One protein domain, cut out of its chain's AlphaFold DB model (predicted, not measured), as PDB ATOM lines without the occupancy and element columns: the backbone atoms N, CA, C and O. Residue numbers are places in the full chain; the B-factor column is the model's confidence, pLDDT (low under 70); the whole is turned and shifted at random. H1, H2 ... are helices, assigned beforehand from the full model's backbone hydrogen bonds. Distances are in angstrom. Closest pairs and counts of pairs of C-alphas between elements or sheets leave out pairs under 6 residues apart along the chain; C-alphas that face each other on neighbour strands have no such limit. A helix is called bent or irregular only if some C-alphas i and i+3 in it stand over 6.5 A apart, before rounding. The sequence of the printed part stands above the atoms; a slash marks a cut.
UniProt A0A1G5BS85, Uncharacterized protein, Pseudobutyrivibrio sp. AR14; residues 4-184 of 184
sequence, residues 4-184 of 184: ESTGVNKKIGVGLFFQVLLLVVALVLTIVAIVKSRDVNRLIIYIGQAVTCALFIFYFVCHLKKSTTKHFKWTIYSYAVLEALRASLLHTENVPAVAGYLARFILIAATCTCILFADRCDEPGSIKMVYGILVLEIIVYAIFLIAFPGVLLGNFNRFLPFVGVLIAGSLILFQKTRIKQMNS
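Overview. This is residues 4 to 184 of the 184 residues of an uncharacterized protein of Pseudobutyrivibrio sp. AR14 (UniProt A0A1G5BS85). Six long helices stand side by side in an up-and-down bundle, each running against the one before it, and their contacts close a flattened ring in the order H1, H2, H3, H4, H5, H7 and back to H1. H7 comes in toward H2 and H3 across the ring, while the four-residue helix H6 lies at one end of the bundle, in the turn from H5 to H7. The printed part has 181 residues with seven named helices, H1 to H7 in order, and no named strand; the class is all helix. It is compact, with a radius of gyration of the C-alphas of 16.7 A, and elongated, spanning 57 by 29 by 24 A.

Along the chain. H1, residues 4 to 36, is the longest helix at 49.2 A and begins at C-alpha 4, (-4.426, 7.765, -35.241). H2, residues 40 to 62, is 32.5 A long, and H3, residues 69 to 88, is 28.9 A long. H4, residues 97 to 120, measures 34.6 A and begins at C-alpha 97, (-5.854, 36.243, 12.784). H5, residues 124 to 147, measures 36.7 A and is only just irregular: C-alphas 124 and 127 are 6.6 A apart. After H6, residues 149 to 152, comes H7, residues 162 to 182, 30.6 A long, ending at C-alpha 182, (-1.013, 23.413, -30.602).

Arrangement. H1 and H2 form a helical hairpin and touch at a shallow tilt of 21 degrees, opposite ways, with Leu 27 and Ala 50 as closest C-alphas at 5.6 A. In the hairpin of H2 and H3 the closest C-alphas are those of Gly 48 and Leu 82, 6.1 A. In the hairpin of H3 and H4 they are those of Ala 80 and Thr 111, 4.6 A. In the hairpin of H4 and H5 they are those of Ala 110 and Ile 133, 5.5 A. H5 touches H6 only at the corner, with residues 144 to 146 alone. H7 touches H5, with the C-alphas of Leu 134 and Ala 168 closest at 5.1 A, at a shallow tilt of 10 degrees, opposite ways. H7 also touches H1, with the C-alphas of Gln 19 and Ser 170 closest at 4.7 A. H7 is close to but not clearly touching H2, and H3 and H7 are near each other. H1 and H4 are apart. In H1, H2, H3, H4 and H7 every O i to N i+4 pair is within hydrogen-bond range; in H5 18 of 20 are, and H6 is too short for such a pair.

Size, cuts and confidence. The two C-alphas farthest apart, of Glu 4 and Asn 94, are 57.8 A apart. The printed part has no cut and no long link. Mean pLDDT of the printed part is 83.7; residues 4 to 13, 63 to 68, 92 to 94, 149 to 157 and 182 to 184 are under 70.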
ATOM      1  N   GLU A   4      -4.876   6.693 -36.145       39.44
ATOM      2  CA  GLU A   4      -4.426   7.765 -35.241       39.44
ATOM      3  C   GLU A   4      -5.452   8.899 -35.083       39.44
ATOM      4  O   GLU A   4      -5.616   9.434 -33.984       39.44
ATOM      5  N   SER A   5      -6.230   9.217 -36.126       42.25
ATOM      6  CA  SER A   5      -7.205  10.321 -36.086       42.25
ATOM      7  C   SER A   5      -8.425  10.023 -35.198       42.25
ATOM      8  O   SER A   5      -8.934  10.910 -34.508       42.25
ATOM      9  N   THR A   6      -8.865   8.762 -35.128       43.50
ATOM     10  CA  THR A   6      -9.994   8.317 -34.291       43.50
ATOM     11  C   THR A   6      -9.641   8.285 -32.802       43.50
ATOM     12  O   THR A   6     -10.461   8.663 -31.958       43.50
ATOM     13  N   GLY A   7      -8.405   7.910 -32.457       41.09
ATOM     14  CA  GLY A   7      -7.922   7.884 -31.073       41.09
ATOM     15  C   GLY A   7      -7.758   9.276 -30.452       41.09
ATOM     16  O   GLY A   7      -8.070   9.469 -29.272       41.09
ATOM     17  N   VAL A   8      -7.308  10.262 -31.238       50.00
ATOM     18  CA  VAL A   8      -7.162  11.656 -30.785       50.00
ATOM     19  C   VAL A   8      -8.530  12.290 -30.518       50.00
ATOM     20  O   VAL A   8      -8.728  12.853 -29.441       50.00
ATOM     21  N   ASN A   9      -9.505  12.098 -31.415       53.91
ATOM     22  CA  ASN A   9     -10.866  12.623 -31.243       53.91
ATOM     23  C   ASN A   9     -11.577  12.032 -30.009       53.91
ATOM     24  O   ASN A   9     -12.205  12.757 -29.236       53.91
ATOM     25  N   LYS A  10     -11.410  10.725 -29.755       57.56
ATOM     26  CA  LYS A  10     -12.000  10.060 -28.580       57.56
ATOM     27  C   LYS A  10     -11.370  10.534 -27.261       57.56
ATOM     28  O   LYS A  10     -12.086  10.755 -26.289       57.56
ATOM     29  N   LYS A  11     -10.046  10.749 -27.224       58.16
ATOM     30  CA  LYS A  11      -9.339  11.270 -26.033       58.16
ATOM     31  C   LYS A  11      -9.704  12.725 -25.712       58.16
ATOM     32  O   LYS A  11      -9.802  13.065 -24.535       58.16
ATOM     33  N   ILE A  12      -9.935  13.558 -26.730       60.88
ATOM     34  CA  ILE A  12     -10.404  14.942 -26.549       60.88
ATOM     35  C   ILE A  12     -11.815  14.954 -25.935       60.88
ATOM     36  O   ILE A  12     -12.052  15.688 -24.978       60.88
ATOM     37  N   GLY A  13     -12.716  14.079 -26.402       66.50
ATOM     38  CA  GLY A  13     -14.069  13.948 -25.843       66.50
ATOM     39  C   GLY A  13     -14.092  13.530 -24.366       66.50
ATOM     40  O   GLY A  13     -14.850  14.092 -23.579       66.50
ATOM     41  N   VAL A  14     -13.219  12.599 -23.961       75.50
ATOM     42  CA  VAL A  14     -13.110  12.161 -22.556       75.50
ATOM     43  C   VAL A  14     -12.589  13.284 -21.651       75.50
ATOM     44  O   VAL A  14     -13.127  13.494 -20.567       75.50
ATOM     45  N   GLY A  15     -11.578  14.041 -22.091       77.69
ATOM     46  CA  GLY A  15     -11.046  15.169 -21.316       77.69
ATOM     47  C   GLY A  15     -12.094  16.255 -21.059       77.69
ATOM     48  O   GLY A  15     -12.179  16.777 -19.948       77.69
ATOM     49  N   LEU A  16     -12.928  16.544 -22.059       79.62
ATOM     50  CA  LEU A  16     -14.020  17.506 -21.931       79.62
ATOM     51  C   LEU A  16     -15.139  17.008 -21.009       79.62
ATOM     52  O   LEU A  16     -15.651  17.779 -20.201       79.62
ATOM     53  N   PHE A  17     -15.477  15.716 -21.070       84.69
ATOM     54  CA  PHE A  17     -16.437  15.116 -20.142       84.69
ATOM     55  C   PHE A  17     -16.004  15.313 -18.683       84.69
ATOM     56  O   PHE A  17     -16.790  15.795 -17.871       84.69
ATOM     57  N   PHE A  18     -14.739  15.023 -18.356       87.44
ATOM     58  CA  PHE A  18     -14.223  15.237 -17.001       87.44
ATOM     59  C   PHE A  18     -14.197  16.719 -16.599       87.44
ATOM     60  O   PHE A  18     -14.514  17.030 -15.455       87.44
ATOM     61  N   GLN A  19     -13.873  17.639 -17.516       88.38
ATOM     62  CA  GLN A  19     -13.927  19.084 -17.242       88.38
ATOM     63  C   GLN A  19     -15.333  19.538 -16.852       88.38
ATOM     64  O   GLN A  19     -15.510  20.184 -15.820       88.38
ATOM     65  N   VAL A  20     -16.331  19.176 -17.662       89.50
ATOM     66  CA  VAL A  20     -17.730  19.528 -17.403       89.50
ATOM     67  C   VAL A  20     -18.212  18.858 -16.118       89.50
ATOM     68  O   VAL A  20     -18.863  19.511 -15.311       89.50
ATOM     69  N   LEU A  21     -17.834  17.600 -15.871       92.25
ATOM     70  CA  LEU A  21     -18.193  16.890 -14.643       92.25
ATOM     71  C   LEU A  21     -17.672  17.605 -13.387       92.25
ATOM     72  O   LEU A  21     -18.442  17.798 -12.447       92.25
ATOM     73  N   LEU A  22     -16.405  18.040 -13.373       93.06
ATOM     74  CA  LEU A  22     -15.838  18.793 -12.244       93.06
ATOM     75  C   LEU A  22     -16.627  20.079 -11.973       93.06
ATOM     76  O   LEU A  22     -16.937  20.379 -10.821       93.06
ATOM     77  N   LEU A  23     -16.991  20.808 -13.030       94.00
ATOM     78  CA  LEU A  23     -17.754  22.051 -12.920       94.00
ATOM     79  C   LEU A  23     -19.206  21.826 -12.498       94.00
ATOM     80  O   LEU A  23     -19.751  22.633 -11.753       94.00
ATOM     81  N   VAL A  24     -19.836  20.734 -12.934       93.94
ATOM     82  CA  VAL A  24     -21.185  20.359 -12.490       93.94
ATOM     83  C   VAL A  24     -21.172  20.012 -11.004       93.94
ATOM     84  O   VAL A  24     -22.025  20.495 -10.262       93.94
ATOM     85  N   VAL A  25     -20.184  19.239 -10.541       93.75
ATOM     86  CA  VAL A  25     -20.021  18.947  -9.108       93.75
ATOM     87  C   VAL A  25     -19.791  20.240  -8.322       93.75
ATOM     88  O   VAL A  25     -20.454  20.455  -7.307       93.75
ATOM     89  N   ALA A  26     -18.918  21.125  -8.812       94.06
ATOM     90  CA  ALA A  26     -18.675  22.436  -8.215       94.06
ATOM     91  C   ALA A  26     -19.970  23.261  -8.110       94.06
ATOM     92  O   ALA A  26     -20.309  23.742  -7.033       94.06
ATOM     93  N   LEU A  27     -20.744  23.333  -9.195       94.88
ATOM     94  CA  LEU A  27     -22.007  24.061  -9.252       94.88
ATOM     95  C   LEU A  27     -23.045  23.504  -8.269       94.88
ATOM     96  O   LEU A  27     -23.688  24.278  -7.565       94.88
ATOM     97  N   VAL A  28     -23.199  22.180  -8.185       93.06
ATOM     98  CA  VAL A  28     -24.131  21.544  -7.236       93.06
ATOM     99  C   VAL A  28     -23.743  21.871  -5.794       93.06
ATOM    100  O   VAL A  28     -24.608  22.256  -5.005       93.06
ATOM    101  N   LEU A  29     -22.453  21.773  -5.451       91.19
ATOM    102  CA  LEU A  29     -21.961  22.146  -4.121       91.19
ATOM    103  C   LEU A  29     -22.280  23.611  -3.806       91.19
ATOM    104  O   LEU A  29     -22.791  23.911  -2.724       91.19
ATOM    105  N   THR A  30     -22.043  24.508  -4.763       91.62
ATOM    106  CA  THR A  30     -22.324  25.936  -4.620       91.62
ATOM    107  C   THR A  30     -23.821  26.232  -4.479       91.62
ATOM    108  O   THR A  30     -24.194  27.008  -3.604       91.62
ATOM    109  N   ILE A  31     -24.702  25.600  -5.261       92.56
ATOM    110  CA  ILE A  31     -26.162  25.797  -5.149       92.56
ATOM    111  C   ILE A  31     -26.661  25.368  -3.767       92.56
ATOM    112  O   ILE A  31     -27.426  26.092  -3.127       92.56
ATOM    113  N   VAL A  32     -26.198  24.220  -3.263       89.88
ATOM    114  CA  VAL A  32     -26.549  23.776  -1.906       89.88
ATOM    115  C   VAL A  32     -26.050  24.777  -0.855       89.88
ATOM    116  O   VAL A  32     -26.739  25.009   0.140       89.88
ATOM    117  N   ALA A  33     -24.891  25.401  -1.082       86.62
ATOM    118  CA  ALA A  33     -24.362  26.467  -0.232       86.62
ATOM    119  C   ALA A  33     -25.262  27.709  -0.221       86.62
ATOM    120  O   ALA A  33     -25.559  28.227   0.853       86.62
ATOM    121  N   ILE A  34     -25.731  28.152  -1.395       89.75
ATOM    122  CA  ILE A  34     -26.634  29.304  -1.556       89.75
ATOM    123  C   ILE A  34     -27.902  29.102  -0.724       89.75
ATOM    124  O   ILE A  34     -28.253  29.966   0.072       89.75
ATOM    125  N   VAL A  35     -28.548  27.938  -0.847       88.38
ATOM    126  CA  VAL A  35     -29.813  27.639  -0.148       88.38
ATOM    127  C   VAL A  35     -29.639  27.584   1.376       88.38
ATOM    128  O   VAL A  35     -30.572  27.873   2.122       88.38
ATOM    129  N   LYS A  36     -28.450  27.202   1.856       84.69
ATOM    130  CA  LYS A  36     -28.165  27.053   3.293       84.69
ATOM    131  C   LYS A  36     -27.523  28.286   3.926       84.69
ATOM    132  O   LYS A  36     -27.500  28.377   5.155       84.69
ATOM    133  N   SER A  37     -26.978  29.206   3.132       82.75
ATOM    134  CA  SER A  37     -26.279  30.376   3.657       82.75
ATOM    135  C   SER A  37     -27.263  31.399   4.211       82.75
ATOM    136  O   SER A  37     -28.212  31.795   3.546       82.75
ATOM    137  N   ARG A  38     -26.995  31.864   5.432       81.44
ATOM    138  CA  ARG A  38     -27.686  33.009   6.050       81.44
ATOM    139  C   ARG A  38     -26.804  34.254   6.136       81.44
ATOM    140  O   ARG A  38     -27.291  35.331   6.447       81.44
ATOM    141  N   ASP A  39     -25.512  34.090   5.867       83.50
ATOM    142  CA  ASP A  39     -24.529  35.164   5.854       83.50
ATOM    143  C   ASP A  39     -24.464  35.785   4.452       83.50
ATOM    144  O   ASP A  39     -24.297  35.070   3.457       83.50
ATOM    145  N   VAL A  40     -24.615  37.111   4.386       86.44
ATOM    146  CA  VAL A  40     -24.694  37.868   3.127       86.44
ATOM    147  C   VAL A  40     -23.370  37.815   2.361       86.44
ATOM    148  O   VAL A  40     -23.380  37.608   1.148       86.44
ATOM    149  N   ASN A  41     -22.231  37.918   3.049       87.06
ATOM    150  CA  ASN A  41     -20.909  37.890   2.415       87.06
ATOM    151  C   ASN A  41     -20.649  36.529   1.757       87.06
ATOM    152  O   ASN A  41     -20.232  36.451   0.600       87.06
ATOM    153  N   ARG A  42     -20.972  35.440   2.462       84.81
ATOM    154  CA  ARG A  42     -20.885  34.075   1.923       84.81
ATOM    155  C   ARG A  42     -21.850  33.857   0.763       84.81
ATOM    156  O   ARG A  42     -21.464  33.242  -0.226       84.81
ATOM    157  N   LEU A  43     -23.071  34.383   0.856       88.56
ATOM    158  CA  LEU A  43     -24.064  34.277  -0.212       88.56
ATOM    159  C   LEU A  43     -23.569  34.933  -1.510       88.56
ATOM    160  O   LEU A  43     -23.670  34.321  -2.572       88.56
ATOM    161  N   ILE A  44     -22.972  36.127  -1.419       90.94
ATOM    162  CA  ILE A  44     -22.374  36.830  -2.566       90.94
ATOM    163  C   ILE A  44     -21.258  35.989  -3.204       90.94
ATOM    164  O   ILE A  44     -21.248  35.810  -4.424       90.94
ATOM    165  N   ILE A  45     -20.362  35.412  -2.392       91.31
ATOM    166  CA  ILE A  45     -19.301  34.513  -2.880       91.31
ATOM    167  C   ILE A  45     -19.904  33.307  -3.613       91.31
ATOM    168  O   ILE A  45     -19.448  32.966  -4.706       91.31
ATOM    169  N   TYR A  46     -20.928  32.664  -3.047       91.06
ATOM    170  CA  TYR A  46     -21.540  31.482  -3.657       91.06
ATOM    171  C   TYR A  46     -22.277  31.816  -4.959       91.06
ATOM    172  O   TYR A  46     -22.171  31.072  -5.930       91.06
ATOM    173  N   ILE A  47     -22.959  32.959  -5.042       92.94
ATOM    174  CA  ILE A  47     -23.555  33.416  -6.307       92.94
ATOM    175  C   ILE A  47     -22.458  33.634  -7.359       92.94
ATOM    176  O   ILE A  47     -22.581  33.138  -8.480       92.94
ATOM    177  N   GLY A  48     -21.351  34.291  -6.995       93.19
ATOM    178  CA  GLY A  48     -20.201  34.475  -7.887       93.19
ATOM    179  C   GLY A  48     -19.585  33.152  -8.359       93.19
ATOM    180  O   GLY A  48     -19.285  32.995  -9.547       93.19
ATOM    181  N   GLN A  49     -19.458  32.168  -7.462       93.94
ATOM    182  CA  GLN A  49     -19.017  30.808  -7.792       93.94
ATOM    183  C   GLN A  49     -19.962  30.134  -8.793       93.94
ATOM    184  O   GLN A  49     -19.495  29.548  -9.769       93.94
ATOM    185  N   ALA A  50     -21.276  30.241  -8.585       94.25
ATOM    186  CA  ALA A  50     -22.273  29.621  -9.453       94.25
ATOM    187  C   ALA A  50     -22.249  30.237 -10.857       94.25
ATOM    188  O   ALA A  50     -22.233  29.505 -11.847       94.25
ATOM    189  N   VAL A  51     -22.170  31.570 -10.945       94.44
ATOM    190  CA  VAL A  51     -22.032  32.296 -12.217       94.44
ATOM    191  C   VAL A  51     -20.749  31.882 -12.936       94.44
ATOM    192  O   VAL A  51     -20.793  31.556 -14.120       94.44
ATOM    193  N   THR A  52     -19.624  31.821 -12.222       93.56
ATOM    194  CA  THR A  52     -18.342  31.391 -12.801       93.56
ATOM    195  C   THR A  52     -18.434  29.958 -13.327       93.56
ATOM    196  O   THR A  52     -18.102  29.709 -14.483       93.56
ATOM    197  N   CYS A  53     -18.971  29.019 -12.542       93.75
ATOM    198  CA  CYS A  53     -19.169  27.638 -12.991       93.75
ATOM    199  C   CYS A  53     -20.061  27.566 -14.239       93.75
ATOM    200  O   CYS A  53     -19.726  26.861 -15.190       93.75
ATOM    201  N   ALA A  54     -21.165  28.317 -14.270       92.56
ATOM    202  CA  ALA A  54     -22.067  28.359 -15.417       92.56
ATOM    203  C   ALA A  54     -21.376  28.904 -16.679       92.56
ATOM    204  O   ALA A  54     -21.519  28.312 -17.749       92.56
ATOM    205  N   LEU A  55     -20.580  29.974 -16.557       91.38
ATOM    206  CA  LEU A  55     -19.794  30.532 -17.664       91.38
ATOM    207  C   LEU A  55     -18.776  29.523 -18.204       91.38
ATOM    208  O   LEU A  55     -18.651  29.362 -19.418       91.38
ATOM    209  N   PHE A  56     -18.082  28.812 -17.316       91.00
ATOM    210  CA  PHE A  56     -17.139  27.760 -17.686       91.00
ATOM    211  C   PHE A  56     -17.819  26.591 -18.408       91.00
ATOM    212  O   PHE A  56     -17.340  26.160 -19.460       91.00
ATOM    213  N   ILE A  57     -18.948  26.102 -17.884       90.81
ATOM    214  CA  ILE A  57     -19.729  25.027 -18.514       90.81
ATOM    215  C   ILE A  57     -20.211  25.477 -19.893       90.81
ATOM    216  O   ILE A  57     -19.996  24.768 -20.875       90.81
ATOM    217  N   PHE A  58     -20.815  26.664 -19.981       87.38
ATOM    218  CA  PHE A  58     -21.291  27.223 -21.241       87.38
ATOM    219  C   PHE A  58     -20.152  27.346 -22.257       87.38
ATOM    220  O   PHE A  58     -20.288  26.895 -23.392       87.38
ATOM    221  N   TYR A  59     -18.998  27.874 -21.841       85.38
ATOM    222  CA  TYR A  59     -17.821  27.992 -22.698       85.38
ATOM    223  C   TYR A  59     -17.342  26.620 -23.204       85.38
ATOM    224  O   TYR A  59     -17.165  26.439 -24.411       85.38
ATOM    225  N   PHE A  60     -17.180  25.631 -22.320       82.50
ATOM    226  CA  PHE A  60     -16.706  24.302 -22.719       82.50
ATOM    227  C   PHE A  60     -17.709  23.547 -23.599       82.50
ATOM    228  O   PHE A  60     -17.287  22.858 -24.523       82.50
ATOM    229  N   VAL A  61     -19.017  23.707 -23.386       82.12
ATOM    230  CA  VAL A  61     -20.047  23.061 -24.216       82.12
ATOM    231  C   VAL A  61     -20.210  23.766 -25.571       82.12
ATOM    232  O   VAL A  61     -20.263  23.106 -26.610       82.12
ATOM    233  N   CYS A  62     -20.257  25.100 -25.609       75.31
ATOM    234  CA  CYS A  62     -20.565  25.851 -26.831       75.31
ATOM    235  C   CYS A  62     -19.348  26.120 -27.734       75.31
ATOM    236  O   CYS A  62     -19.518  26.335 -28.936       75.31
ATOM    237  N   HIS A  63     -18.119  26.110 -27.208       66.44
ATOM    238  CA  HIS A  63     -16.900  26.386 -27.990       66.44
ATOM    239  C   HIS A  63     -16.025  25.157 -28.264       66.44
ATOM    240  O   HIS A  63     -14.881  25.279 -28.697       66.44
ATOM    241  N   LEU A  64     -16.624  23.968 -28.172       57.38
ATOM    242  CA  LEU A  64     -16.059  22.662 -28.538       57.38
ATOM    243  C   LEU A  64     -15.412  22.579 -29.942       57.38
ATOM    244  O   LEU A  64     -14.622  21.672 -30.187       57.38
ATOM    245  N   LYS A  65     -15.739  23.489 -30.877       50.03
ATOM    246  CA  LYS A  65     -15.301  23.426 -32.291       50.03
ATOM    247  C   LYS A  65     -14.516  24.630 -32.820       50.03
ATOM    248  O   LYS A  65     -13.935  24.526 -33.896       50.03
ATOM    249  N   LYS A  66     -14.479  25.762 -32.115       51.44
ATOM    250  CA  LYS A  66     -13.700  26.945 -32.523       51.44
ATOM    251  C   LYS A  66     -13.004  27.507 -31.292       51.44
ATOM    252  O   LYS A  66     -13.652  28.068 -30.418       51.44
ATOM    253  N   SER A  67     -11.682  27.338 -31.240       53.78
ATOM    254  CA  SER A  67     -10.805  27.878 -30.197       53.78
ATOM    255  C   SER A  67     -10.735  29.404 -30.295       53.78
ATOM    256  O   SER A  67      -9.741  29.979 -30.735       53.78
ATOM    257  N   THR A  68     -11.798  30.097 -29.904       61.94
ATOM    258  CA  THR A  68     -11.754  31.544 -29.705       61.94
ATOM    259  C   THR A  68     -11.077  31.831 -28.372       61.94
ATOM    260  O   THR A  68     -11.738  31.957 -27.340       61.94
ATOM    261  N   THR A  69      -9.752  31.968 -28.415       71.56
ATOM    262  CA  THR A  69      -8.885  32.380 -27.299       71.56
ATOM    263  C   THR A  69      -9.474  33.532 -26.483       71.56
ATOM    264  O   THR A  69      -9.403  33.522 -25.258       71.56
ATOM    265  N   LYS A  70     -10.111  34.508 -27.148       76.94
ATOM    266  CA  LYS A  70     -10.738  35.664 -26.497       76.94
ATOM    267  C   LYS A  70     -11.744  35.236 -25.426       76.94
ATOM    268  O   LYS A  70     -11.618  35.666 -24.288       76.94
ATOM    269  N   HIS A  71     -12.698  34.369 -25.762       78.88
ATOM    270  CA  HIS A  71     -13.737  33.938 -24.824       78.88
ATOM    271  C   HIS A  71     -13.160  33.140 -23.647       78.88
ATOM    272  O   HIS A  71     -13.615  33.325 -22.527       78.88
ATOM    273  N   PHE A  72     -12.098  32.355 -23.857       82.75
ATOM    274  CA  PHE A  72     -11.417  31.675 -22.754       82.75
ATOM    275  C   PHE A  72     -10.766  32.649 -21.765       82.75
ATOM    276  O   PHE A  72     -10.886  32.465 -20.556       82.75
ATOM    277  N   LYS A  73     -10.116  33.706 -22.271       88.69
ATOM    278  CA  LYS A  73      -9.520  34.754 -21.426       88.69
ATOM    279  C   LYS A  73     -10.576  35.429 -20.553       88.69
ATOM    280  O   LYS A  73     -10.356  35.579 -19.358       88.69
ATOM    281  N   TRP A  74     -11.747  35.741 -21.117       86.75
ATOM    282  CA  TRP A  74     -12.888  36.259 -20.347       86.75
ATOM    283  C   TRP A  74     -13.300  35.315 -19.214       86.75
ATOM    284  O   TRP A  74     -13.509  35.760 -18.087       86.75
ATOM    285  N   THR A  75     -13.352  34.013 -19.491       89.00
ATOM    286  CA  THR A  75     -13.681  32.993 -18.493       89.00
ATOM    287  C   THR A  75     -12.639  32.948 -17.362       89.00
ATOM    288  O   THR A  75     -13.009  32.944 -16.188       89.00
ATOM    289  N   ILE A  76     -11.341  33.038 -17.674       91.81
ATOM    290  CA  ILE A  76     -10.279  33.118 -16.651       91.81
ATOM    291  C   ILE A  76     -10.366  34.424 -15.848       91.81
ATOM    292  O   ILE A  76     -10.254  34.384 -14.624       91.81
ATOM    293  N   TYR A  77     -10.606  35.571 -16.489       93.75
ATOM    294  CA  TYR A  77     -10.772  36.834 -15.764       93.75
ATOM    295  C   TYR A  77     -11.981  36.802 -14.829       93.75
ATOM    296  O   TYR A  77     -11.879  37.300 -13.712       93.75
ATOM    297  N   SER A  78     -13.094  36.177 -15.227       93.00
ATOM    298  CA  SER A  78     -14.242  36.011 -14.323       93.00
ATOM    299  C   SER A  78     -13.869  35.222 -13.065       93.00
ATOM    300  O   SER A  78     -14.265  35.596 -11.963       93.00
ATOM    301  N   TYR A  79     -13.017  34.203 -13.211       94.50
ATOM    302  CA  TYR A  79     -12.493  33.458 -12.075       94.50
ATOM    303  C   TYR A  79     -11.514  34.288 -11.229       94.50
ATOM    304  O   TYR A  79     -11.591  34.253 -10.007       94.50
ATOM    305  N   ALA A  80     -10.669  35.122 -11.843       95.38
ATOM    306  CA  ALA A  80      -9.827  36.063 -11.101       95.38
ATOM    307  C   ALA A  80     -10.662  37.044 -10.256       95.38
ATOM    308  O   ALA A  80     -10.356  37.274  -9.089       95.38
ATOM    309  N   VAL A  81     -11.750  37.587 -10.817       95.31
ATOM    310  CA  VAL A  81     -12.677  38.457 -10.074       95.31
ATOM    311  C   VAL A  81     -13.323  37.703  -8.913       95.31
ATOM    312  O   VAL A  81     -13.457  38.262  -7.826       95.31
ATOM    313  N   LEU A  82     -13.685  36.433  -9.108       94.88
ATOM    314  CA  LEU A  82     -14.215  35.599  -8.034       94.88
ATOM    315  C   LEU A  82     -13.205  35.407  -6.893       94.88
ATOM    316  O   LEU A  82     -13.585  35.521  -5.728       94.88
ATOM    317  N   GLU A  83     -11.933  35.157  -7.198       94.06
ATOM    318  CA  GLU A  83     -10.891  35.032  -6.172       94.06
ATOM    319  C   GLU A  83     -10.653  36.356  -5.428       94.06
ATOM    320  O   GLU A  83     -10.538  36.365  -4.199       94.06
ATOM    321  N   ALA A  84     -10.702  37.491  -6.130       94.50
ATOM    322  CA  ALA A  84     -10.633  38.814  -5.510       94.50
ATOM    323  C   ALA A  84     -11.834  39.076  -4.581       94.50
ATOM    324  O   ALA A  84     -11.694  39.613  -3.476       94.50
ATOM    325  N   LEU A  85     -13.027  38.653  -5.005       93.31
ATOM    326  CA  LEU A  85     -14.248  38.727  -4.208       93.31
ATOM    327  C   LEU A  85     -14.149  37.836  -2.962       93.31
ATOM    328  O   LEU A  85     -14.474  38.277  -1.862       93.31
ATOM    329  N   ARG A  86     -13.630  36.610  -3.106       91.62
ATOM    330  CA  ARG A  86     -13.354  35.711  -1.975       91.62
ATOM    331  C   ARG A  86     -12.361  36.333  -1.003       91.62
ATOM    332  O   ARG A  86     -12.580  36.234   0.196       91.62
ATOM    333  N   ALA A  87     -11.301  36.976  -1.490       92.25
ATOM    334  CA  ALA A  87     -10.303  37.620  -0.638       92.25
ATOM    335  C   ALA A  87     -10.885  38.804   0.152       92.25
ATOM    336  O   ALA A  87     -10.616  38.941   1.347       92.25
ATOM    337  N   SER A  88     -11.689  39.643  -0.508       89.88
ATOM    338  CA  SER A  88     -12.275  40.856   0.082       89.88
ATOM    339  C   SER A  88     -13.401  40.558   1.071       89.88
ATOM    340  O   SER A  88     -13.450  41.162   2.140       89.88
ATOM    341  N   LEU A  89     -14.266  39.594   0.751       89.00
ATOM    342  CA  LEU A  89     -15.410  39.210   1.580       89.00
ATOM    343  C   LEU A  89     -15.092  38.091   2.580       89.00
ATOM    344  O   LEU A  89     -15.998  37.596   3.256       89.00
ATOM    345  N   LEU A  90     -13.825  37.674   2.691       84.81
ATOM    346  CA  LEU A  90     -13.425  36.663   3.661       84.81
ATOM    347  C   LEU A  90     -13.615  37.199   5.080       84.81
ATOM    348  O   LEU A  90     -12.765  37.919   5.607       84.81
ATOM    349  N   HIS A  91     -14.724  36.813   5.698       74.06
ATOM    350  CA  HIS A  91     -15.033  37.147   7.080       74.06
ATOM    351  C   HIS A  91     -14.221  36.266   8.032       74.06
ATOM    352  O   HIS A  91     -14.266  35.037   7.937       74.06
ATOM    353  N   THR A  92     -13.458  36.886   8.932       68.38
ATOM    354  CA  THR A  92     -12.517  36.200   9.841       68.38
ATOM    355  C   THR A  92     -12.919  36.318  11.311       68.38
ATOM    356  O   THR A  92     -12.096  36.071  12.190       68.38
ATOM    357  N   GLU A  93     -14.163  36.702  11.604       64.62
ATOM    358  CA  GLU A  93     -14.665  36.696  12.981       64.62
ATOM    359  C   GLU A  93     -14.571  35.280  13.564       64.62
ATOM    360  O   GLU A  93     -15.034  34.308  12.965       64.62
ATOM    361  N   ASN A  94     -13.941  35.169  14.737       67.50
ATOM    362  CA  ASN A  94     -13.662  33.910  15.443       67.50
ATOM    363  C   ASN A  94     -12.665  32.960  14.748       67.50
ATOM    364  O   ASN A  94     -12.607  31.774  15.078       67.50
ATOM    365  N   VAL A  95     -11.861  33.461  13.806       79.50
ATOM    366  CA  VAL A  95     -10.754  32.726  13.171       79.50
ATOM    367  C   VAL A  95      -9.426  33.280  13.698       79.50
ATOM    368  O   VAL A  95      -9.298  34.500  13.830       79.50
ATOM    369  N   PRO A  96      -8.406  32.440  13.971       83.19
ATOM    370  CA  PRO A  96      -7.075  32.932  14.309       83.19
ATOM    371  C   PRO A  96      -6.577  33.932  13.257       83.19
ATOM    372  O   PRO A  96      -6.534  33.610  12.067       83.19
ATOM    373  N   ALA A  97      -6.182  35.135  13.687       83.94
ATOM    374  CA  ALA A  97      -5.854  36.243  12.784       83.94
ATOM    375  C   ALA A  97      -4.818  35.850  11.715       83.94
ATOM    376  O   ALA A  97      -4.981  36.172  10.541       83.94
ATOM    377  N   VAL A  98      -3.802  35.072  12.106       87.81
ATOM    378  CA  VAL A  98      -2.762  34.553  11.202       87.81
ATOM    379  C   VAL A  98      -3.361  33.723  10.064       87.81
ATOM    380  O   VAL A  98      -3.009  33.932   8.907       87.81
ATOM    381  N   ALA A  99      -4.294  32.818  10.365       85.44
ATOM    382  CA  ALA A  99      -4.931  31.979   9.353       85.44
ATOM    383  C   ALA A  99      -5.832  32.797   8.416       85.44
ATOM    384  O   ALA A  99      -5.842  32.563   7.208       85.44
ATOM    385  N   GLY A 100      -6.540  33.792   8.962       86.06
ATOM    386  CA  GLY A 100      -7.343  34.730   8.179       86.06
ATOM    387  C   GLY A 100      -6.503  35.540   7.188       86.06
ATOM    388  O   GLY A 100      -6.811  35.564   5.996       86.06
ATOM    389  N   TYR A 101      -5.407  36.151   7.651       89.19
ATOM    390  CA  TYR A 101      -4.495  36.908   6.788       89.19
ATOM    391  C   TYR A 101      -3.816  36.026   5.743       89.19
ATOM    392  O   TYR A 101      -3.733  36.420   4.580       89.19
ATOM    393  N   LEU A 102      -3.387  34.823   6.129       92.00
ATOM    394  CA  LEU A 102      -2.751  33.884   5.211       92.00
ATOM    395  C   LEU A 102      -3.714  33.447   4.098       92.00
ATOM    396  O   LEU A 102      -3.347  33.486   2.927       92.00
ATOM    397  N   ALA A 103      -4.962  33.106   4.436       90.56
ATOM    398  CA  ALA A 103      -5.976  32.759   3.442       90.56
ATOM    399  C   ALA A 103      -6.241  33.920   2.468       90.56
ATOM    400  O   ALA A 103      -6.259  33.703   1.257       90.56
ATOM    401  N   ARG A 104      -6.368  35.161   2.967       92.19
ATOM    402  CA  ARG A 104      -6.521  36.353   2.108       92.19
ATOM    403  C   ARG A 104      -5.324  36.547   1.183       92.19
ATOM    404  O   ARG A 104      -5.515  36.766  -0.010       92.19
ATOM    405  N   PHE A 105      -4.106  36.437   1.711       94.50
ATOM    406  CA  PHE A 105      -2.883  36.571   0.922       94.50
ATOM    407  C   PHE A 105      -2.831  35.547  -0.218       94.50
ATOM    408  O   PHE A 105      -2.534  35.905  -1.356       94.50
ATOM    409  N   ILE A 106      -3.181  34.289   0.060       95.25
ATOM    410  CA  ILE A 106      -3.161  33.235  -0.958       95.25
ATOM    411  C   ILE A 106      -4.264  33.446  -2.003       95.25
ATOM    412  O   ILE A 106      -4.001  33.252  -3.186       95.25
ATOM    413  N   LEU A 107      -5.459  33.900  -1.612       94.62
ATOM    414  CA  LEU A 107      -6.531  34.251  -2.558       94.62
ATOM    415  C   LEU A 107      -6.134  35.428  -3.472       94.62
ATOM    416  O   LEU A 107      -6.405  35.410  -4.674       94.62
ATOM    417  N   ILE A 108      -5.420  36.425  -2.939       95.81
ATOM    418  CA  ILE A 108      -4.843  37.516  -3.742       95.81
ATOM    419  C   ILE A 108      -3.783  36.962  -4.705       95.81
ATOM    420  O   ILE A 108      -3.799  37.280  -5.893       95.81
ATOM    421  N   ALA A 109      -2.896  36.080  -4.236       96.56
ATOM    422  CA  ALA A 109      -1.916  35.426  -5.098       96.56
ATOM    423  C   ALA A 109      -2.590  34.587  -6.202       96.56
ATOM    424  O   ALA A 109      -2.143  34.613  -7.353       96.56
ATOM    425  N   ALA A 110      -3.691  33.895  -5.890       94.31
ATOM    426  CA  ALA A 110      -4.480  33.133  -6.855       94.31
ATOM    427  C   ALA A 110      -5.111  34.057  -7.904       94.31
ATOM    428  O   ALA A 110      -5.000  33.782  -9.098       94.31
ATOM    429  N   THR A 111      -5.661  35.196  -7.474       96.25
ATOM    430  CA  THR A 111      -6.175  36.258  -8.356       96.25
ATOM    431  C   THR A 111      -5.102  36.725  -9.341       96.25
ATOM    432  O   THR A 111      -5.306  36.678 -10.556       96.25
ATOM    433  N   CYS A 112      -3.928  37.116  -8.840       96.62
ATOM    434  CA  CYS A 112      -2.813  37.568  -9.674       96.62
ATOM    435  C   CYS A 112      -2.344  36.473 -10.641       96.62
ATOM    436  O   CYS A 112      -2.072  36.747 -11.810       96.62
ATOM    437  N   THR A 113      -2.296  35.220 -10.181       95.75
ATOM    438  CA  THR A 113      -1.907  34.081 -11.024       95.75
ATOM    439  C   THR A 113      -2.939  33.819 -12.121       95.75
ATOM    440  O   THR A 113      -2.554  33.518 -13.250       95.75
ATOM    441  N   CYS A 114      -4.236  33.989 -11.840       95.19
ATOM    442  CA  CYS A 114      -5.294  33.900 -12.847       95.19
ATOM    443  C   CYS A 114      -5.148  34.986 -13.921       95.19
ATOM    444  O   CYS A 114      -5.261  34.675 -15.104       95.19
ATOM    445  N   ILE A 115      -4.849  36.231 -13.534       95.56
ATOM    446  CA  ILE A 115      -4.620  37.338 -14.479       95.56
ATOM    447  C   ILE A 115      -3.411  37.036 -15.375       95.56
ATOM    448  O   ILE A 115      -3.535  37.047 -16.598       95.56
ATOM    449  N   LEU A 116      -2.272  36.665 -14.779       93.75
ATOM    450  CA  LEU A 116      -1.069  36.295 -15.536       93.75
ATOM    451  C   LEU A 116      -1.320  35.108 -16.475       93.75
ATOM    452  O   LEU A 116      -0.822  35.089 -17.603       93.75
ATOM    453  N   PHE A 117      -2.101  34.123 -16.024       93.81
ATOM    454  CA  PHE A 117      -2.492  32.995 -16.856       93.81
ATOM    455  C   PHE A 117      -3.391  33.428 -18.017       93.81
ATOM    456  O   PHE A 117      -3.157  32.977 -19.132       93.81
ATOM    457  N   ALA A 118      -4.371  34.307 -17.796       91.81
ATOM    458  CA  ALA A 118      -5.226  34.831 -18.862       91.81
ATOM    459  C   ALA A 118      -4.402  35.539 -19.946       91.81
ATOM    460  O   ALA A 118      -4.614  35.300 -21.139       91.81
ATOM    461  N   ASP A 119      -3.416  36.340 -19.545       89.88
ATOM    462  CA  ASP A 119      -2.564  37.081 -20.476       89.88
ATOM    463  C   ASP A 119      -1.697  36.140 -21.321       89.88
ATOM    464  O   ASP A 119      -1.620  36.294 -22.543       89.88
ATOM    465  N   ARG A 120      -1.114  35.112 -20.686       88.00
ATOM    466  CA  ARG A 120      -0.179  34.166 -21.319       88.00
ATOM    467  C   ARG A 120      -0.801  32.825 -21.710       88.00
ATOM    468  O   ARG A 120      -0.067  31.886 -22.003       88.00
ATOM    469  N   CYS A 121      -2.130  32.692 -21.751       85.44
ATOM    470  CA  CYS A 121      -2.788  31.385 -21.936       85.44
ATOM    471  C   CYS A 121      -2.485  30.704 -23.282       85.44
ATOM    472  O   CYS A 121      -2.784  29.524 -23.459       85.44
ATOM    473  N   ASP A 122      -1.932  31.452 -24.237       84.19
ATOM    474  CA  ASP A 122      -1.550  30.974 -25.567       84.19
ATOM    475  C   ASP A 122      -0.089  30.495 -25.628       84.19
ATOM    476  O   ASP A 122       0.354  30.008 -26.661       84.19
ATOM    477  N   GLU A 123       0.669  30.600 -24.536       84.50
ATOM    478  CA  GLU A 123       2.053  30.131 -24.465       84.50
ATOM    479  C   GLU A 123       2.125  28.703 -23.894       84.50
ATOM    480  O   GLU A 123       1.429  28.398 -22.919       84.50
ATOM    481  N   PRO A 124       3.023  27.822 -24.379       76.69
ATOM    482  CA  PRO A 124       3.197  26.474 -23.822       76.69
ATOM    483  C   PRO A 124       3.561  26.469 -22.327       76.69
ATOM    484  O   PRO A 124       3.178  25.567 -21.581       76.69
ATOM    485  N   GLY A 125       4.276  27.503 -21.866       81.00
ATOM    486  CA  GLY A 125       4.683  27.665 -20.466       81.00
ATOM    487  C   GLY A 125       3.530  27.960 -19.499       81.00
ATOM    488  O   GLY A 125       3.678  27.760 -18.292       81.00
ATOM    489  N   SER A 126       2.369  28.368 -20.013       86.81
ATOM    490  CA  SER A 126       1.198  28.756 -19.216       86.81
ATOM    491  C   SER A 126       0.617  27.624 -18.371       86.81
ATOM    492  O   SER A 126       0.001  27.887 -17.342       86.81
ATOM    493  N   ILE A 127       0.878  26.357 -18.720       89.62
ATOM    494  CA  ILE A 127       0.432  25.209 -17.919       89.62
ATOM    495  C   ILE A 127       0.957  25.269 -16.480       89.62
ATOM    496  O   ILE A 127       0.242  24.902 -15.550       89.62
ATOM    497  N   LYS A 128       2.180  25.787 -16.281       90.62
ATOM    498  CA  LYS A 128       2.775  25.960 -14.949       90.62
ATOM    499  C   LYS A 128       1.976  26.956 -14.109       90.62
ATOM    500  O   LYS A 128       1.829  26.748 -12.911       90.62
ATOM    501  N   MET A 129       1.419  27.991 -14.741       92.38
ATOM    502  CA  MET A 129       0.579  28.981 -14.063       92.38
ATOM    503  C   MET A 129      -0.730  28.351 -13.595       92.38
ATOM    504  O   MET A 129      -1.119  28.553 -12.450       92.38
ATOM    505  N   VAL A 130      -1.359  27.508 -14.421       91.62
ATOM    506  CA  VAL A 130      -2.588  26.796 -14.025       91.62
ATOM    507  C   VAL A 130      -2.339  25.823 -12.874       91.62
ATOM    508  O   VAL A 130      -3.138  25.741 -11.945       91.62
ATOM    509  N   TYR A 131      -1.204  25.120 -12.894       94.00
ATOM    510  CA  TYR A 131      -0.778  24.317 -11.749       94.00
ATOM    511  C   TYR A 131      -0.567  25.172 -10.494       94.00
ATOM    512  O   TYR A 131      -0.969  24.753  -9.414       94.00
ATOM    513  N   GLY A 132      -0.003  26.374 -10.640       93.81
ATOM    514  CA  GLY A 132       0.101  27.353  -9.558       93.81
ATOM    515  C   GLY A 132      -1.262  27.703  -8.956       93.81
ATOM    516  O   GLY A 132      -1.418  27.609  -7.743       93.81
ATOM    517  N   ILE A 133      -2.265  28.007  -9.790       95.38
ATOM    518  CA  ILE A 133      -3.642  28.284  -9.339       95.38
ATOM    519  C   ILE A 133      -4.193  27.104  -8.525       95.38
ATOM    520  O   ILE A 133      -4.688  27.302  -7.419       95.38
ATOM    521  N   LEU A 134      -4.054  25.872  -9.031       96.12
ATOM    522  CA  LEU A 134      -4.521  24.680  -8.317       96.12
ATOM    523  C   LEU A 134      -3.825  24.510  -6.962       96.12
ATOM    524  O   LEU A 134      -4.486  24.208  -5.971       96.12
ATOM    525  N   VAL A 135      -2.503  24.686  -6.907       96.44
ATOM    526  CA  VAL A 135      -1.745  24.571  -5.653       96.44
ATOM    527  C   VAL A 135      -2.222  25.611  -4.643       96.44
ATOM    528  O   VAL A 135      -2.463  25.260  -3.490       96.44
ATOM    529  N   LEU A 136      -2.418  26.861  -5.068       96.12
ATOM    530  CA  LEU A 136      -2.926  27.921  -4.195       96.12
ATOM    531  C   LEU A 136      -4.323  27.576  -3.656       96.12
ATOM    532  O   LEU A 136      -4.543  27.685  -2.453       96.12
ATOM    533  N   GLU A 137      -5.228  27.064  -4.494       95.00
ATOM    534  CA  GLU A 137      -6.564  26.619  -4.064       95.00
ATOM    535  C   GLU A 137      -6.521  25.438  -3.089       95.00
ATOM    536  O   GLU A 137      -7.281  25.406  -2.121       95.00
ATOM    537  N   ILE A 138      -5.607  24.483  -3.285       95.19
ATOM    538  CA  ILE A 138      -5.411  23.370  -2.345       95.19
ATOM    539  C   ILE A 138      -4.923  23.888  -0.987       95.19
ATOM    540  O   ILE A 138      -5.422  23.448   0.049       95.19
ATOM    541  N   ILE A 139      -3.974  24.830  -0.973       94.19
ATOM    542  CA  ILE A 139      -3.465  25.418   0.274       94.19
ATOM    543  C   ILE A 139      -4.579  26.202   0.975       94.19
ATOM    544  O   ILE A 139      -4.785  26.031   2.177       94.19
ATOM    545  N   VAL A 140      -5.335  27.016   0.233       92.44
ATOM    546  CA  VAL A 140      -6.503  27.736   0.759       92.44
ATOM    547  C   VAL A 140      -7.501  26.757   1.364       92.44
ATOM    548  O   VAL A 140      -7.932  26.946   2.501       92.44
ATOM    549  N   TYR A 141      -7.827  25.681   0.649       91.81
ATOM    550  CA  TYR A 141      -8.722  24.640   1.135       91.81
ATOM    551  C   TYR A 141      -8.230  24.016   2.446       91.81
ATOM    552  O   TYR A 141      -9.006  23.908   3.396       91.81
ATOM    553  N   ALA A 142      -6.940  23.681   2.540       90.56
ATOM    554  CA  ALA A 142      -6.345  23.147   3.761       90.56
ATOM    555  C   ALA A 142      -6.444  24.135   4.938       90.56
ATOM    556  O   ALA A 142      -6.825  23.740   6.040       90.56
ATOM    557  N   ILE A 143      -6.176  25.425   4.707       89.50
ATOM    558  CA  ILE A 143      -6.314  26.466   5.739       89.50
ATOM    559  C   ILE A 143      -7.767  26.574   6.208       89.50
ATOM    560  O   ILE A 143      -8.016  26.627   7.413       89.50
ATOM    561  N   PHE A 144      -8.732  26.561   5.284       86.50
ATOM    562  CA  PHE A 144     -10.152  26.576   5.634       86.50
ATOM    563  C   PHE A 144     -10.558  25.360   6.469       86.50
ATOM    564  O   PHE A 144     -11.301  25.513   7.435       86.50
ATOM    565  N   LEU A 145     -10.056  24.167   6.145       85.81
ATOM    566  CA  LEU A 145     -10.342  22.968   6.928       85.81
ATOM    567  C   LEU A 145      -9.753  23.029   8.338       85.81
ATOM    568  O   LEU A 145     -10.403  22.578   9.269       85.81
ATOM    569  N   ILE A 146      -8.545  23.564   8.509       85.19
ATOM    570  CA  ILE A 146      -7.852  23.531   9.806       85.19
ATOM    571  C   ILE A 146      -8.306  24.676  10.718       85.19
ATOM    572  O   ILE A 146      -8.479  24.481  11.918       85.19
ATOM    573  N   ALA A 147      -8.483  25.877  10.164       80.00
ATOM    574  CA  ALA A 147      -8.573  27.098  10.959       80.00
ATOM    575  C   ALA A 147      -9.974  27.721  11.027       80.00
ATOM    576  O   ALA A 147     -10.185  28.621  11.840       80.00
ATOM    577  N   PHE A 148     -10.931  27.285  10.197       77.50
ATOM    578  CA  PHE A 148     -12.264  27.889  10.159       77.50
ATOM    579  C   PHE A 148     -13.295  26.973  10.842       77.50
ATOM    580  O   PHE A 148     -13.781  26.016  10.233       77.50
ATOM    581  N   PRO A 149     -13.716  27.272  12.085       66.69
ATOM    582  CA  PRO A 149     -14.618  26.401  12.845       66.69
ATOM    583  C   PRO A 149     -15.982  26.210  12.165       66.69
ATOM    584  O   PRO A 149     -16.549  25.122  12.201       66.69
ATOM    585  N   GLY A 150     -16.488  27.221  11.448       64.88
ATOM    586  CA  GLY A 150     -17.729  27.101  10.667       64.88
ATOM    587  C   GLY A 150     -17.635  26.172   9.444       64.88
ATOM    588  O   GLY A 150     -18.669  25.761   8.912       64.88
ATOM    589  N   VAL A 151     -16.418  25.849   8.996       62.69
ATOM    590  CA  VAL A 151     -16.130  24.855   7.948       62.69
ATOM    591  C   VAL A 151     -16.047  23.459   8.571       62.69
ATOM    592  O   VAL A 151     -16.628  22.522   8.032       62.69
ATOM    593  N   LEU A 152     -15.416  23.343   9.744       61.94
ATOM    594  CA  LEU A 152     -15.279  22.099  10.512       61.94
ATOM    595  C   LEU A 152     -16.610  21.555  11.052       61.94
ATOM    596  O   LEU A 152     -16.873  20.359  10.958       61.94
ATOM    597  N   LEU A 153     -17.458  22.428  11.601       59.28
ATOM    598  CA  LEU A 153     -18.699  22.040  12.287       59.28
ATOM    599  C   LEU A 153     -19.873  21.772  11.329       59.28
ATOM    600  O   LEU A 153     -20.898  21.227  11.734       59.28
ATOM    601  N   GLY A 154     -19.750  22.152  10.053       61.47
ATOM    602  CA  GLY A 154     -20.786  21.934   9.047       61.47
ATOM    603  C   GLY A 154     -20.444  20.772   8.117       61.47
ATOM    604  O   GLY A 154     -19.558  20.908   7.277       61.47
ATOM    605  N   ASN A 155     -21.223  19.683   8.164       63.97
ATOM    606  CA  ASN A 155     -21.033  18.497   7.305       63.97
ATOM    607  C   ASN A 155     -20.885  18.824   5.805       63.97
ATOM    608  O   ASN A 155     -20.161  18.127   5.094       63.97
ATOM    609  N   PHE A 156     -21.558  19.878   5.329       65.75
ATOM    610  CA  PHE A 156     -21.489  20.344   3.940       65.75
ATOM    611  C   PHE A 156     -20.518  21.522   3.742       65.75
ATOM    612  O   PHE A 156     -19.935  21.666   2.671       65.75
ATOM    613  N   ASN A 157     -20.288  22.332   4.782       68.62
ATOM    614  CA  ASN A 157     -19.442  23.527   4.709       68.62
ATOM    615  C   ASN A 157     -17.973  23.182   4.456       68.62
ATOM    616  O   ASN A 157     -17.280  23.946   3.787       68.62
ATOM    617  N   ARG A 158     -17.524  22.006   4.914       71.38
ATOM    618  CA  ARG A 158     -16.187  21.472   4.620       71.38
ATOM    619  C   ARG A 158     -15.900  21.286   3.136       71.38
ATOM    620  O   ARG A 158     -14.745  21.331   2.760       71.38
ATOM    621  N   PHE A 159     -16.911  21.113   2.286       79.25
ATOM    622  CA  PHE A 159     -16.709  20.909   0.847       79.25
ATOM    623  C   PHE A 159     -16.791  22.205   0.034       79.25
ATOM    624  O   PHE A 159     -16.510  22.205  -1.158       79.25
ATOM    625  N   LEU A 160     -17.153  23.329   0.652       80.75
ATOM    626  CA  LEU A 160     -17.329  24.592  -0.066       80.75
ATOM    627  C   LEU A 160     -16.022  25.204  -0.574       80.75
ATOM    628  O   LEU A 160     -16.004  25.658  -1.716       80.75
ATOM    629  N   PRO A 161     -14.902  25.185   0.174       83.38
ATOM    630  CA  PRO A 161     -13.646  25.672  -0.381       83.38
ATOM    631  C   PRO A 161     -13.058  24.707  -1.428       83.38
ATOM    632  O   PRO A 161     -12.253  25.124  -2.254       83.38
ATOM    633  N   PHE A 162     -13.517  23.447  -1.478       88.62
ATOM    634  CA  PHE A 162     -13.138  22.495  -2.528       88.62
ATOM    635  C   PHE A 162     -13.670  22.896  -3.918       88.62
ATOM    636  O   PHE A 162     -13.115  22.478  -4.931       88.62
ATOM    637  N   VAL A 163     -14.690  23.761  -3.994       92.00
ATOM    638  CA  VAL A 163     -15.197  24.326  -5.259       92.00
ATOM    639  C   VAL A 163     -14.082  25.017  -6.053       92.00
ATOM    640  O   VAL A 163     -13.974  24.789  -7.256       92.00
ATOM    641  N   GLY A 164     -13.212  25.790  -5.395       91.50
ATOM    642  CA  GLY A 164     -12.072  26.439  -6.056       91.50
ATOM    643  C   GLY A 164     -11.097  25.423  -6.658       91.50
ATOM    644  O   GLY A 164     -10.693  25.540  -7.813       91.50
ATOM    645  N   VAL A 165     -10.821  24.334  -5.932       95.06
ATOM    646  CA  VAL A 165      -9.991  23.214  -6.413       95.06
ATOM    647  C   VAL A 165     -10.606  22.551  -7.650       95.06
ATOM    648  O   VAL A 165      -9.889  22.235  -8.600       95.06
ATOM    649  N   LEU A 166     -11.929  22.362  -7.675       94.88
ATOM    650  CA  LEU A 166     -12.639  21.782  -8.821       94.88
ATOM    651  C   LEU A 166     -12.576  22.689 -10.058       94.88
ATOM    652  O   LEU A 166     -12.294  22.201 -11.157       94.88
ATOM    653  N   ILE A 167     -12.778  24.000  -9.884       93.19
ATOM    654  CA  ILE A 167     -12.665  24.985 -10.971       93.19
ATOM    655  C   ILE A 167     -11.225  25.008 -11.507       93.19
ATOM    656  O   ILE A 167     -11.022  24.825 -12.713       93.19
ATOM    657  N   ALA A 168     -10.218  25.124 -10.635       93.31
ATOM    658  CA  ALA A 168      -8.806  25.100 -11.022       93.31
ATOM    659  C   ALA A 168      -8.398  23.776 -11.701       93.31
ATOM    660  O   ALA A 168      -7.673  23.772 -12.699       93.31
ATOM    661  N   GLY A 169      -8.914  22.642 -11.221       92.12
ATOM    662  CA  GLY A 169      -8.711  21.334 -11.845       92.12
ATOM    663  C   GLY A 169      -9.274  21.267 -13.269       92.12
ATOM    664  O   GLY A 169      -8.610  20.747 -14.173       92.12
ATOM    665  N   SER A 170     -10.452  21.854 -13.500       91.94
ATOM    666  CA  SER A 170     -11.047  21.938 -14.841       91.94
ATOM    667  C   SER A 170     -10.177  22.763 -15.806       91.94
ATOM    668  O   SER A 170      -9.971  22.348 -16.951       91.94
ATOM    669  N   LEU A 171      -9.566  23.859 -15.328       90.81
ATOM    670  CA  LEU A 171      -8.638  24.683 -16.113       90.81
ATOM    671  C   LEU A 171      -7.399  23.898 -16.559       90.81
ATOM    672  O   LEU A 171      -6.966  24.039 -17.704       90.81
ATOM    673  N   ILE A 172      -6.840  23.043 -15.693       91.56
ATOM    674  CA  ILE A 172      -5.663  22.225 -16.036       91.56
ATOM    675  C   ILE A 172      -5.990  21.267 -17.170       91.56
ATOM    676  O   ILE A 172      -5.229  21.160 -18.134       91.56
ATOM    677  N   LEU A 173      -7.112  20.553 -17.051       88.25
ATOM    678  CA  LEU A 173      -7.536  19.615 -18.084       88.25
ATOM    679  C   LEU A 173      -7.727  20.340 -19.418       88.25
ATOM    680  O   LEU A 173      -7.346  19.806 -20.460       88.25
ATOM    681  N   PHE A 174      -8.280  21.553 -19.391       86.31
ATOM    682  CA  PHE A 174      -8.496  22.340 -20.597       86.31
ATOM    683  C   PHE A 174      -7.181  22.800 -21.227       86.31
ATOM    684  O   PHE A 174      -6.958  22.578 -22.420       86.31
ATOM    685  N   GLN A 175      -6.267  23.352 -20.427       86.56
ATOM    686  CA  GLN A 175      -4.987  23.836 -20.932       86.56
ATOM    687  C   GLN A 175      -4.106  22.700 -21.466       86.56
ATOM    688  O   GLN A 175      -3.443  22.867 -22.489       86.56
ATOM    689  N   LYS A 176      -4.155  21.509 -20.851       85.38
ATOM    690  CA  LYS A 176      -3.499  20.308 -21.396       85.38
ATOM    691  C   LYS A 176      -4.026  19.942 -22.780       85.38
ATOM    692  O   LYS A 176      -3.232  19.639 -23.669       85.38
ATOM    693  N   THR A 177      -5.344  19.977 -22.967       80.81
ATOM    694  CA  THR A 177      -5.958  19.702 -24.270       80.81
ATOM    695  C   THR A 177      -5.551  20.750 -25.303       80.81
ATOM    696  O   THR A 177      -5.168  20.372 -26.409       80.81
ATOM    697  N   ARG A 178      -5.542  22.042 -24.941       79.19
ATOM    698  CA  ARG A 178      -5.103  23.123 -25.840       79.19
ATOM    699  C   ARG A 178      -3.643  22.994 -26.258       79.19
ATOM    700  O   ARG A 178      -3.361  23.025 -27.447       79.19
ATOM    701  N   ILE A 179      -2.725  22.782 -25.314       81.25
ATOM    702  CA  ILE A 179      -1.297  22.615 -25.634       81.25
ATOM    703  C   ILE A 179      -1.087  21.407 -26.551       81.25
ATOM    704  O   ILE A 179      -0.311  21.473 -27.499       81.25
ATOM    705  N   LYS A 180      -1.819  20.311 -26.318       77.38
ATOM    706  CA  LYS A 180      -1.759  19.143 -27.199       77.38
ATOM    707  C   LYS A 180      -2.246  19.453 -28.619       77.38
ATOM    708  O   LYS A 180      -1.681  18.916 -29.560       77.38
ATOM    709  N   GLN A 181      -3.271  20.293 -28.770       74.25
ATOM    710  CA  GLN A 181      -3.754  20.744 -30.081       74.25
ATOM    711  C   GLN A 181      -2.780  21.699 -30.778       74.25
ATOM    712  O   GLN A 181      -2.728  21.696 -31.997       74.25
ATOM    713  N   MET A 182      -2.017  22.502 -30.032       69.38
ATOM    714  CA  MET A 182      -1.013  23.413 -30.602       69.38
ATOM    715  C   MET A 182       0.251  22.697 -31.093       69.38
ATOM    716  O   MET A 182       0.923  23.197 -31.986       69.38
ATOM    717  N   ASN A 183       0.590  21.561 -30.481       67.62
ATOM    718  CA  ASN A 183       1.780  20.770 -30.810       67.62
ATOM    719  C   ASN A 183       1.498  19.634 -31.815       67.62
ATOM    720  O   ASN A 183       2.404  18.849 -32.095       67.62
ATOM    721  N   SER A 184       0.250  19.490 -32.272       59.62
ATOM    722  CA  SER A 184      -0.187  18.496 -33.260       59.62
ATOM    723  C   SER A 184      -0.362  19.134 -34.624       59.62
ATOM    724  O   SER A 184      -0.290  18.346 -35.592       59.62
TER     725      SER A 184